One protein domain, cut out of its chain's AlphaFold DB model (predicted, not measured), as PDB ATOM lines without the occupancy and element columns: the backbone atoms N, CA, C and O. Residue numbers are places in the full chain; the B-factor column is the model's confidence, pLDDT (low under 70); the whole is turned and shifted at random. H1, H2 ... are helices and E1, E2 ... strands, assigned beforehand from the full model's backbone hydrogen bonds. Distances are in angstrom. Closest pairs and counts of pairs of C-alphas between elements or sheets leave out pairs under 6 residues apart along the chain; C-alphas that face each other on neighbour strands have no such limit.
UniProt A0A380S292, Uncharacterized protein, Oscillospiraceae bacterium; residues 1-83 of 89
ATOM      1  N   MET A   1    -131.428 401.528 -22.682       93.50
ATOM      2  CA  MET A   1    -130.147 402.180 -22.311       93.50
ATOM      3  C   MET A   1    -129.298 402.320 -23.569       93.50
ATOM      4  O   MET A   1    -129.532 401.575 -24.510       93.50
ATOM      5  N   ARG A   2    -128.355 403.260 -23.626       95.19
ATOM      6  CA  ARG A   2    -127.542 403.546 -24.820       95.19
ATOM      7  C   ARG A   2    -126.088 403.160 -24.588       95.19
ATOM      8  O   ARG A   2    -125.528 403.532 -23.562       95.19
ATOM      9  N   VAL A   3    -125.491 402.427 -25.524       96.12
ATOM     10  CA  VAL A   3    -124.093 401.992 -25.431       96.12
ATOM     11  C   VAL A   3    -123.355 402.315 -26.721       96.12
ATOM     12  O   VAL A   3    -123.834 401.963 -27.796       96.12
ATOM     13  N   TYR A   4    -122.187 402.946 -26.624       96.25
ATOM     14  CA  TYR A   4    -121.233 403.005 -27.730       96.25
ATOM     15  C   TYR A   4    -120.258 401.834 -27.651       96.25
ATOM     16  O   TYR A   4    -119.639 401.603 -26.612       96.25
ATOM     17  N   ILE A   5    -120.109 401.108 -28.756       95.12
ATOM     18  CA  ILE A   5    -119.218 399.949 -28.869       95.12
ATOM     19  C   ILE A   5    -118.322 400.057 -30.101       95.12
ATOM     20  O   ILE A   5    -118.696 400.666 -31.103       95.12
ATOM     21  N   ASN A   6    -117.169 399.393 -30.048       94.50
ATOM     22  CA  ASN A   6    -116.397 399.069 -31.241       94.50
ATOM     23  C   ASN A   6    -116.867 397.711 -31.763       94.50
ATOM     24  O   ASN A   6    -116.889 396.736 -31.012       94.50
ATOM     25  N   LYS A   7    -117.225 397.610 -33.042       90.50
ATOM     26  CA  LYS A   7    -117.472 396.307 -33.668       90.50
ATOM     27  C   LYS A   7    -116.229 395.845 -34.407       90.50
ATOM     28  O   LYS A   7    -115.555 396.662 -35.023       90.50
ATOM     29  N   ALA A   8    -115.956 394.540 -34.379       81.06
ATOM     30  CA  ALA A   8    -114.726 393.967 -34.935       81.06
ATOM     31  C   ALA A   8    -114.465 394.348 -36.410       81.06
ATOM     32  O   ALA A   8    -113.316 394.480 -36.813       81.06
ATOM     33  N   ASN A   9    -115.528 394.577 -37.193       83.31
ATOM     34  CA  ASN A   9    -115.453 394.866 -38.629       83.31
ATOM     35  C   ASN A   9    -115.941 396.278 -39.013       83.31
ATOM     36  O   ASN A   9    -116.165 396.539 -40.193       83.31
ATOM     37  N   GLU A  10    -116.137 397.193 -38.054       85.50
ATOM     38  CA  GLU A  10    -116.528 398.581 -38.344       85.50
ATOM     39  C   GLU A  10    -115.417 399.557 -37.945       85.50
ATOM     40  O   GLU A  10    -114.850 399.476 -36.861       85.50
ATOM     41  N   GLN A  11    -115.123 400.526 -38.818       80.44
ATOM     42  CA  GLN A  11    -114.088 401.542 -38.570       80.44
ATOM     43  C   GLN A  11    -114.532 402.652 -37.608       80.44
ATOM     44  O   GLN A  11    -113.716 403.478 -37.206       80.44
ATOM     45  N   ARG A  12    -115.826 402.730 -37.281       88.06
ATOM     46  CA  ARG A  12    -116.383 403.778 -36.424       88.06
ATOM     47  C   ARG A  12    -117.175 403.157 -35.279       88.06
ATOM     48  O   ARG A  12    -117.845 402.150 -35.506       88.06
ATOM     49  N   PRO A  13    -117.150 403.775 -34.087       89.94
ATOM     50  CA  PRO A  13    -118.028 403.394 -32.997       89.94
ATOM     51  C   PRO A  13    -119.494 403.336 -33.414       89.94
ATOM     52  O   PRO A  13    -120.006 404.259 -34.054       89.94
ATOM     53  N   THR A  14    -120.182 402.283 -32.991       92.44
ATOM     54  CA  THR A  14    -121.619 402.135 -33.199       92.44
ATOM     55  C   THR A  14    -122.358 402.473 -31.910       92.44
ATOM     56  O   THR A  14    -122.044 401.927 -30.852       92.44
ATOM     57  N   LEU A  15    -123.385 403.316 -32.008       93.69
ATOM     58  CA  LEU A  15    -124.380 403.479 -30.952       93.69
ATOM     59  C   LEU A  15    -125.417 402.357 -31.046       93.69
ATOM     60  O   LEU A  15    -126.016 402.155 -32.103       93.69
ATOM     61  N   ILE A  16    -125.664 401.666 -29.937       92.00
ATOM     62  CA  ILE A  16    -126.712 400.653 -29.824       92.00
ATOM     63  C   ILE A  16    -127.654 400.969 -28.662       92.00
ATOM     64  O   ILE A  16    -127.234 401.420 -27.593       92.00
ATOM     65  N   GLU A  17    -128.944 400.713 -28.867       92.00
ATOM     66  CA  GLU A  17    -129.940 400.757 -27.801       92.00
ATOM     67  C   GLU A  17    -130.132 399.355 -27.233       92.00
ATOM     68  O   GLU A  17    -130.601 398.439 -27.908       92.00
ATOM     69  N   VAL A  18    -129.726 399.191 -25.979       91.88
ATOM     70  CA  VAL A  18    -129.740 397.911 -25.277       91.88
ATOM     71  C   VAL A  18    -130.896 397.871 -24.287       91.88
ATOM     72  O   VAL A  18    -131.182 398.854 -23.589       91.88
ATOM     73  N   ILE A  19    -131.536 396.711 -24.206       90.56
ATOM     74  CA  ILE A  19    -132.562 396.395 -23.206       90.56
ATOM     75  C   ILE A  19    -131.969 395.654 -22.009       90.56
ATOM     76  O   ILE A  19    -132.490 395.771 -20.905       90.56
ATOM     77  N   GLN A  20    -130.857 394.937 -22.202       91.06
ATOM     78  CA  GLN A  20    -130.223 394.153 -21.148       91.06
ATOM     79  C   GLN A  20    -128.716 394.021 -21.379       91.06
ATOM     80  O   GLN A  20    -128.246 394.022 -22.516       91.06
ATOM     81  N   VAL A  21    -127.970 393.882 -20.284       93.44
ATOM     82  CA  VAL A  21    -126.552 393.506 -20.284       93.44
ATOM     83  C   VAL A  21    -126.410 392.211 -19.495       93.44
ATOM     84  O   VAL A  21    -127.002 392.083 -18.425       93.44
ATOM     85  N   LEU A  22    -125.662 391.251 -20.029       92.50
ATOM     86  CA  LEU A  22    -125.468 389.925 -19.445       92.50
ATOM     87  C   LEU A  22    -123.981 389.588 -19.368       92.50
ATOM     88  O   LEU A  22    -123.245 389.868 -20.311       92.50
ATOM     89  N   GLN A  23    -123.567 388.926 -18.289       91.81
ATOM     90  CA  GLN A  23    -122.290 388.216 -18.225       91.81
ATOM     91  C   GLN A  23    -122.543 386.733 -18.530       91.81
ATOM     92  O   GLN A  23    -123.489 386.139 -18.009       91.81
ATOM     93  N   HIS A  24    -121.749 386.160 -19.426       83.06
ATOM     94  CA  HIS A  24    -121.839 384.778 -19.890       83.06
ATOM     95  C   HIS A  24    -120.800 383.893 -19.178       83.06
ATOM     96  O   HIS A  24    -119.937 384.389 -18.455       83.06
ATOM     97  N   ILE A  25    -120.870 382.578 -19.414       77.69
ATOM     98  CA  ILE A  25    -119.809 381.630 -19.029       77.69
ATOM     99  C   ILE A  25    -118.496 382.071 -19.701       77.69
ATOM    100  O   ILE A  25    -118.524 382.506 -20.854       77.69
ATOM    101  N   ASP A  26    -117.388 381.989 -18.960       86.31
ATOM    102  CA  ASP A  26    -116.041 382.454 -19.340       86.31
ATOM    103  C   ASP A  26    -115.870 383.986 -19.412       86.31
ATOM    104  O   ASP A  26    -115.055 384.496 -20.177       86.31
ATOM    105  N   ASP A  27    -116.639 384.733 -18.612       91.12
ATOM    106  CA  ASP A  27    -116.493 386.185 -18.404       91.12
ATOM    107  C   ASP A  27    -116.735 387.066 -19.646       91.12
ATOM    108  O   ASP A  27    -116.393 388.248 -19.673       91.12
ATOM    109  N   TYR A  28    -117.387 386.540 -20.681       94.06
ATOM    110  CA  TYR A  28    -117.801 387.341 -21.836       94.06
ATOM    111  C   TYR A  28    -119.047 388.173 -21.524       94.06
ATOM    112  O   TYR A  28    -119.972 387.705 -20.862       94.06
ATOM    113  N   VAL A  29    -119.122 389.393 -22.055       94.88
ATOM    114  CA  VAL A  29    -120.261 390.298 -21.839       94.88
ATOM    115  C   VAL A  29    -121.095 390.414 -23.107       94.88
ATOM    116  O   VAL A  29    -120.568 390.613 -24.198       94.88
ATOM    117  N   ALA A  30    -122.414 390.316 -22.959       93.62
ATOM    118  CA  ALA A  30    -123.375 390.471 -24.037       93.62
ATOM    119  C   ALA A  30    -124.301 391.669 -23.798       93.62
ATOM    120  O   ALA A  30    -124.946 391.782 -22.755       93.62
ATOM    121  N   PHE A  31    -124.425 392.519 -24.811       93.62
ATOM    122  CA  PHE A  31    -125.443 393.559 -24.893       93.62
ATOM    123  C   PHE A  31    -126.625 393.061 -25.721       93.62
ATOM    124  O   PHE A  31    -126.464 392.733 -26.897       93.62
ATOM    125  N   ILE A  32    -127.810 393.007 -25.120       91.19
ATOM    126  CA  ILE A  32    -129.038 392.547 -25.769       91.19
ATOM    127  C   ILE A  32    -129.793 393.749 -26.323       91.19
ATOM    128  O   ILE A  32    -130.098 394.686 -25.582       91.19
ATOM    129  N   ILE A  33    -130.120 393.700 -27.610       88.19
ATOM    130  CA  ILE A  33    -130.915 394.711 -28.307       88.19
ATOM    131  C   ILE A  33    -132.287 394.123 -28.680       88.19
ATOM    132  O   ILE A  33    -132.377 392.921 -28.960       88.19
ATOM    133  N   PRO A  34    -133.356 394.936 -28.689       76.81
ATOM    134  CA  PRO A  34    -134.684 394.466 -29.066       76.81
ATOM    135  C   PRO A  34    -134.701 394.005 -30.530       76.81
ATOM    136  O   PRO A  34    -133.911 394.482 -31.350       76.81
ATOM    137  N   ALA A  35    -135.584 393.059 -30.863       68.75
ATOM    138  CA  ALA A  35    -135.753 392.622 -32.245       68.75
ATOM    139  C   ALA A  35    -136.154 393.805 -33.142       68.75
ATOM    140  O   ALA A  35    -137.150 394.479 -32.889       68.75
ATOM    141  N   SER A  36    -135.384 394.043 -34.203       60.81
ATOM    142  CA  SER A  36    -135.759 394.923 -35.307       60.81
ATOM    143  C   SER A  36    -136.438 394.132 -36.429       60.81
ATOM    144  O   SER A  36    -136.401 392.896 -36.455       60.81
ATOM    145  N   GLU A  37    -137.003 394.839 -37.409       54.09
ATOM    146  CA  GLU A  37    -137.584 394.251 -38.626       54.09
ATOM    147  C   GLU A  37    -136.592 393.412 -39.455       54.09
ATOM    148  O   GLU A  37    -137.015 392.661 -40.333       54.09
ATOM    149  N   TYR A  38    -135.286 393.496 -39.171       50.22
ATOM    150  CA  TYR A  38    -134.239 392.667 -39.781       50.22
ATOM    151  C   TYR A  38    -134.002 391.345 -39.038       50.22
ATOM    152  O   TYR A  38    -133.453 390.403 -39.602       50.22
ATOM    153  N   SER A  39    -134.468 391.236 -37.795       54.66
ATOM    154  CA  SER A  39    -134.449 390.016 -36.979       54.66
ATOM    155  C   SER A  39    -135.794 389.280 -37.046       54.66
ATOM    156  O   SER A  39    -136.353 388.888 -36.022       54.66
ATOM    157  N   LYS A  40    -136.328 389.091 -38.265       48.03
ATOM    158  CA  LYS A  40    -137.538 388.288 -38.526       48.03
ATOM    159  C   LYS A  40    -137.307 386.837 -38.083       48.03
ATOM    160  O   LYS A  40    -136.864 386.009 -38.870       48.03
ATOM    161  N   GLY A  41    -137.567 386.538 -36.812       52.88
ATOM    162  CA  GLY A  41    -137.578 385.174 -36.277       52.88
ATOM    163  C   GLY A  41    -137.052 385.009 -34.852       52.88
ATOM    164  O   GLY A  41    -137.385 384.020 -34.210       52.88
ATOM    165  N   PHE A  42    -136.269 385.955 -34.325       59.53
ATOM    166  CA  PHE A  42    -135.575 385.788 -33.045       59.53
ATOM    167  C   PHE A  42    -135.803 387.040 -32.201       59.53
ATOM    168  O   PHE A  42    -135.344 388.112 -32.575       59.53
ATOM    169  N   GLY A  43    -136.544 386.923 -31.096       66.75
ATOM    170  CA  GLY A  43    -137.065 388.052 -30.306       66.75
ATOM    171  C   GLY A  43    -136.043 389.073 -29.772       66.75
ATOM    172  O   GLY A  43    -136.455 390.074 -29.190       66.75
ATOM    173  N   TYR A  44    -134.738 388.867 -29.980       75.81
ATOM    174  CA  TYR A  44    -133.664 389.824 -29.710       75.81
ATOM    175  C   TYR A  44    -132.390 389.486 -30.510       75.81
ATOM    176  O   TYR A  44    -132.187 388.349 -30.945       75.81
ATOM    177  N   THR A  45    -131.497 390.467 -30.653       84.25
ATOM    178  CA  THR A  45    -130.109 390.276 -31.122       84.25
ATOM    179  C   THR A  45    -129.148 390.549 -29.965       84.25
ATOM    180  O   THR A  45    -129.479 391.311 -29.058       84.25
ATOM    181  N   ARG A  46    -127.955 389.940 -29.968       87.56
ATOM    182  CA  ARG A  46    -126.912 390.253 -28.982       87.56
ATOM    183  C   ARG A  46    -125.600 390.675 -29.632       87.56
ATOM    184  O   ARG A  46    -125.187 390.079 -30.621       87.56
ATOM    185  N   TYR A  47    -124.931 391.650 -29.029       91.81
ATOM    186  CA  TYR A  47    -123.535 391.990 -29.290       91.81
ATOM    187  C   TYR A  47    -122.670 391.394 -28.182       91.81
ATOM    188  O   TYR A  47    -122.783 391.814 -27.033       91.81
ATOM    189  N   LEU A  48    -121.856 390.395 -28.516       93.25
ATOM    190  CA  LEU A  48    -120.997 389.673 -27.573       93.25
ATOM    191  C   LEU A  48    -119.569 390.214 -27.648       93.25
ATOM    192  O   LEU A  48    -119.072 390.426 -28.754       93.25
ATOM    193  N   SER A  49    -118.917 390.418 -26.503       95.00
ATOM    194  CA  SER A  49    -117.505 390.799 -26.459       95.00
ATOM    195  C   SER A  49    -116.632 389.734 -27.132       95.00
ATOM    196  O   SER A  49    -116.911 388.538 -27.054       95.00
ATOM    197  N   THR A  50    -115.569 390.153 -27.813       94.00
ATOM    198  CA  THR A  50    -114.610 389.239 -28.459       94.00
ATOM    199  C   THR A  50    -113.589 388.666 -27.481       94.00
ATOM    200  O   THR A  50    -112.912 387.693 -27.795       94.00
ATOM    201  N   THR A  51    -113.467 389.271 -26.300       94.06
ATOM    202  CA  THR A  51    -112.573 388.853 -25.217       94.06
ATOM    203  C   THR A  51    -113.331 388.819 -23.887       94.06
ATOM    204  O   THR A  51    -114.353 389.512 -23.756       94.06
ATOM    205  N   PRO A  52    -112.834 388.059 -22.894       95.31
ATOM    206  CA  PRO A  52    -113.326 388.138 -21.525       95.31
ATOM    207  C   PRO A  52    -113.224 389.564 -20.972       95.31
ATOM    208  O   PRO A  52    -112.316 390.319 -21.327       95.31
ATOM    209  N   VAL A  53    -114.166 389.920 -20.105       94.75
ATOM    210  CA  VAL A  53    -114.256 391.207 -19.416       94.75
ATOM    211  C   VAL A  53    -114.142 390.940 -17.929       94.75
ATOM    212  O   VAL A  53    -114.895 390.139 -17.378       94.75
ATOM    213  N   ASP A  54    -113.207 391.613 -17.265       93.75
ATOM    214  CA  ASP A  54    -113.030 391.415 -15.834       93.75
ATOM    215  C   ASP A  54    -114.290 391.829 -15.051       93.75
ATOM    216  O   ASP A  54    -115.030 392.750 -15.420       93.75
ATOM    217  N   LYS A  55    -114.533 391.139 -13.934       93.44
ATOM    218  CA  LYS A  55    -115.738 391.340 -13.124       93.44
ATOM    219  C   LYS A  55    -115.897 392.788 -12.644       93.44
ATOM    220  O   LYS A  55    -117.012 393.301 -12.632       93.44
ATOM    221  N   ALA A  56    -114.808 393.468 -12.284       95.00
ATOM    222  CA  ALA A  56    -114.871 394.843 -11.792       95.00
ATOM    223  C   ALA A  56    -115.257 395.829 -12.911       95.00
ATOM    224  O   ALA A  56    -116.035 396.761 -12.693       95.00
ATOM    225  N   GLN A  57    -114.758 395.614 -14.129       94.88
ATOM    226  CA  GLN A  57    -115.150 396.361 -15.318       94.88
ATOM    227  C   GLN A  57    -116.621 396.126 -15.657       94.88
ATOM    228  O   GLN A  57    -117.328 397.105 -15.909       94.88
ATOM    229  N   PHE A  58    -117.095 394.878 -15.606       95.88
ATOM    230  CA  PHE A  58    -118.505 394.547 -15.805       95.88
ATOM    231  C   PHE A  58    -119.411 395.251 -14.780       95.88
ATOM    232  O   PHE A  58    -120.339 395.967 -15.161       95.88
ATOM    233  N   GLU A  59    -119.106 395.138 -13.485       95.75
ATOM    234  CA  GLU A  59    -119.873 395.787 -12.414       95.75
ATOM    235  C   GLU A  59    -119.882 397.316 -12.558       95.75
ATOM    236  O   GLU A  59    -120.922 397.963 -12.385       95.75
ATOM    237  N   ARG A  60    -118.746 397.908 -12.950       95.75
ATOM    238  CA  ARG A  60    -118.651 399.341 -13.253       95.75
ATOM    239  C   ARG A  60    -119.556 399.727 -14.419       95.75
ATOM    240  O   ARG A  60    -120.251 400.734 -14.324       95.75
ATOM    241  N   TRP A  61    -119.572 398.954 -15.503       95.62
ATOM    242  CA  TRP A  61    -120.452 399.209 -16.646       95.62
ATOM    243  C   TRP A  61    -121.931 399.131 -16.263       95.62
ATOM    244  O   TRP A  61    -122.691 400.036 -16.611       95.62
ATOM    245  N   CYS A  62    -122.332 398.114 -15.495       95.31
ATOM    246  CA  CYS A  62    -123.692 397.994 -14.970       95.31
ATOM    247  C   CYS A  62    -124.075 399.192 -14.088       95.31
ATOM    248  O   CYS A  62    -125.134 399.783 -14.285       95.31
ATOM    249  N   SER A  63    -123.202 399.592 -13.158       96.56
ATOM    250  CA  SER A  63    -123.426 400.753 -12.286       96.56
ATOM    251  C   SER A  63    -123.571 402.052 -13.084       96.56
ATOM    252  O   SER A  63    -124.493 402.832 -12.840       96.56
ATOM    253  N   THR A  64    -122.715 402.265 -14.087       96.31
ATOM    254  CA  THR A  64    -122.802 403.419 -14.990       96.31
ATOM    255  C   THR A  64    -124.135 403.431 -15.735       96.31
ATOM    256  O   THR A  64    -124.843 404.433 -15.693       96.31
ATOM    257  N   LEU A  65    -124.529 402.309 -16.341       95.00
ATOM    258  CA  LEU A  65    -125.791 402.194 -17.072       95.00
ATOM    259  C   LEU A  65    -127.019 402.447 -16.195       95.00
ATOM    260  O   LEU A  65    -127.938 403.131 -16.636       95.00
ATOM    261  N   LEU A  66    -127.026 401.947 -14.957       94.56
ATOM    262  CA  LEU A  66    -128.112 402.195 -14.005       94.56
ATOM    263  C   LEU A  66    -128.216 403.673 -13.608       94.56
ATOM    264  O   LEU A  66    -129.314 404.165 -13.369       94.56
ATOM    265  N   ARG A  67    -127.085 404.385 -13.535       95.56
ATOM    266  CA  ARG A  67    -127.039 405.792 -13.111       95.56
ATOM    267  C   ARG A  67    -127.356 406.774 -14.233       95.56
ATOM    268  O   ARG A  67    -128.046 407.757 -13.991       95.56
ATOM    269  N   SER A  68    -126.814 406.554 -15.429       96.31
ATOM    270  CA  SER A  68    -126.874 407.521 -16.534       96.31
ATOM    271  C   SER A  68    -127.729 407.057 -17.713       96.31
ATOM    272  O   SER A  68    -128.027 407.848 -18.605       96.31
ATOM    273  N   GLY A  69    -128.078 405.767 -17.777       95.44
ATOM    274  CA  GLY A  69    -128.671 405.160 -18.966       95.44
ATOM    275  C   GLY A  69    -127.727 405.108 -20.172       95.44
ATOM    276  O   GLY A  69    -128.185 404.756 -21.262       95.44
ATOM    277  N   TYR A  70    -126.446 405.451 -19.993       96.31
ATOM    278  CA  TYR A  70    -125.453 405.643 -21.047       96.31
ATOM    279  C   TYR A  70    -124.105 405.004 -20.689       96.31
ATOM    280  O   TYR A  70    -123.593 405.220 -19.595       96.31
ATOM    281  N   LEU A  71    -123.492 404.283 -21.626       96.62
ATOM    282  CA  LEU A  71    -122.153 403.711 -21.477       96.62
ATOM    283  C   LEU A  71    -121.333 403.901 -22.753       96.62
ATOM    284  O   LEU A  71    -121.829 403.688 -23.854       96.62
ATOM    285  N   ASP A  72    -120.060 404.244 -22.597       96.12
ATOM    286  CA  ASP A  72    -119.111 404.323 -23.703       96.12
ATOM    287  C   ASP A  72    -117.992 403.298 -23.508       96.12
ATOM    288  O   ASP A  72    -117.192 403.400 -22.572       96.12
ATOM    289  N   CYS A  73    -117.951 402.295 -24.383       94.62
ATOM    290  CA  CYS A  73    -116.932 401.252 -24.386       94.62
ATOM    291  C   CYS A  73    -115.834 401.492 -25.436       94.62
ATOM    292  O   CYS A  73    -114.940 400.657 -25.571       94.62
ATOM    293  N   THR A  74    -115.850 402.602 -26.177       93.31
ATOM    294  CA  THR A  74    -114.960 402.812 -27.338       93.31
ATOM    295  C   THR A  74    -113.479 402.885 -26.969       93.31
ATOM    296  O   THR A  74    -112.629 402.442 -27.739       93.31
ATOM    297  N   ASN A  75    -113.166 403.335 -25.753       90.12
ATOM    298  CA  ASN A  75    -111.795 403.437 -25.238       90.12
ATOM    299  C   ASN A  75    -111.304 402.174 -24.508       90.12
ATOM    300  O   ASN A  75    -110.217 402.174 -23.938       90.12
ATOM    301  N   THR A  76    -112.098 401.101 -24.479       89.81
ATOM    302  CA  THR A  76    -111.769 399.890 -23.701       89.81
ATOM    303  C   THR A  76    -110.906 398.890 -24.468       89.81
ATOM    304  O   THR A  76    -110.400 397.948 -23.871       89.81
ATOM    305  N   GLY A  77    -110.753 399.064 -25.787       89.25
ATOM    306  CA  GLY A  77    -110.082 398.098 -26.667       89.25
ATOM    307  C   GLY A  77    -110.872 396.803 -26.904       89.25
ATOM    308  O   GLY A  77    -110.418 395.944 -27.654       89.25
ATOM    309  N   ILE A  78    -112.055 396.664 -26.297       93.00
ATOM    310  CA  ILE A  78    -112.925 395.497 -26.441       93.00
ATOM    311  C   ILE A  78    -113.806 395.687 -27.674       93.00
ATOM    312  O   ILE A  78    -114.470 396.718 -27.835       93.00
ATOM    313  N   PHE A  79    -113.820 394.672 -28.533       94.75
ATOM    314  CA  PHE A  79    -114.667 394.625 -29.716       94.75
ATOM    315  C   PHE A  79    -115.881 393.736 -29.472       94.75
ATOM    316  O   PHE A  79    -115.874 392.869 -28.598       94.75
ATOM    317  N   PHE A  80    -116.934 393.961 -30.253       93.81
ATOM    318  CA  PHE A  80    -118.187 393.229 -30.134       93.81
ATOM    319  C   PHE A  80    -118.652 392.675 -31.481       93.81
ATOM    320  O   PHE A  80    -118.594 393.350 -32.512       93.81
ATOM    321  N   GLU A  81    -119.165 391.449 -31.458       91.56
ATOM    322  CA  GLU A  81    -119.725 390.757 -32.618       91.56
ATOM    323  C   GLU A  81    -121.228 390.560 -32.459       91.56
ATOM    324  O   GLU A  81    -121.708 390.129 -31.408       91.56
ATOM    325  N   SER A  82    -121.981 390.831 -33.527       87.38
ATOM    326  CA  SER A  82    -123.403 390.497 -33.569       87.38
ATOM    327  C   SER A  82    -123.570 388.985 -33.667       87.38
ATOM    328  O   SER A  82    -123.072 388.363 -34.605       87.38
ATOM    329  N   ARG A  83    -124.312 388.393 -32.731       76.81
ATOM    330  CA  ARG A  83    -124.705 386.984 -32.777       76.81
ATOM    331  C   ARG A  83    -126.217 386.866 -32.693       76.81
ATOM    332  O   ARG A  83    -126.843 387.356 -31.753       76.81
TER     333      ARG A  83
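This is residues 1 to 83 of the 89 residues of an uncharacterized protein of Oscillospiraceae bacterium (UniProt A0A380S292). One strongly twisted sheet forms two wings, with E2, E1 and E6 in one and E3, E4, E5 and E7 in the other; E7 joins them by pairing with the end of E1 and with E5. The single helix H1 covers the gap between E6 and E3, so that sheet and helix together surround the middle loosely, like a half-open barrel. The printed part has 83 residues, with seven named strands and one named helix; along the chain five strands, E1 to E5, come first, then H1, then E6 and E7, and the strands pair in one branched sheet, some pairs parallel and some antiparallel. The class is mixed, helices and strands. The whole is compact, with a radius of gyration of the C-alphas of 12.2 A and spans of 36 by 27 by 26 A.

E1 is residues 2 to 7, 15.2 A long, beginning at C-alpha 2 (-127.542, 403.546, -24.820). E2 is residues 14 to 17 and E3 is residues 20 to 23. E4, residues 29 to 34, measures 16.7 A, and E5, residues 44 to 49, measures 16.5 A. H1, residues 55 to 68, is 19.9 A long and begins at C-alpha 55 (-115.738, 391.340, -13.124). E6 is residues 70 to 72. E7, residues 79 to 83, is 13.0 A long and ends at C-alpha 83 (-124.705, 386.984, -32.777).

E1 has three neighbours. E2 lies on one side of it as an antiparallel hairpin, with N 3 and O 16 2.9 A apart, and E6 on the other side, parallel, with N 71 and O 2 2.9 A apart. E7 is parallel to E1 beside its residues 6 to 7, with N 80 and O 6 2.9 A apart. E7 is also antiparallel to E5, with N 81 and O 48 2.9 A apart. E3, E4 and E5 form a meander, each strand the antiparallel neighbour of the one before; N 22 and O 30 are 2.9 A apart, and N 47 and O 31 2.8 A. H1 is on the sheet at a height of 7.6 A, only just over E1, with 3 of its C-alphas falling on that strand, and runs along it at 23 degrees on the local plane. The closest C-alphas of H1 and E6 are those of Leu 65 and Leu 71, 5.9 A apart. In H1 every O i to N i+4 pair is within hydrogen-bond range. E1 and E4 are apart.

The C-alphas farthest apart, Lys 40 and Ala 56, are 35.7 A from each other. The printed part has no cut, and no link between named elements is long. Mean pLDDT of the printed part is 87.8; residues 35 to 43 are under 70.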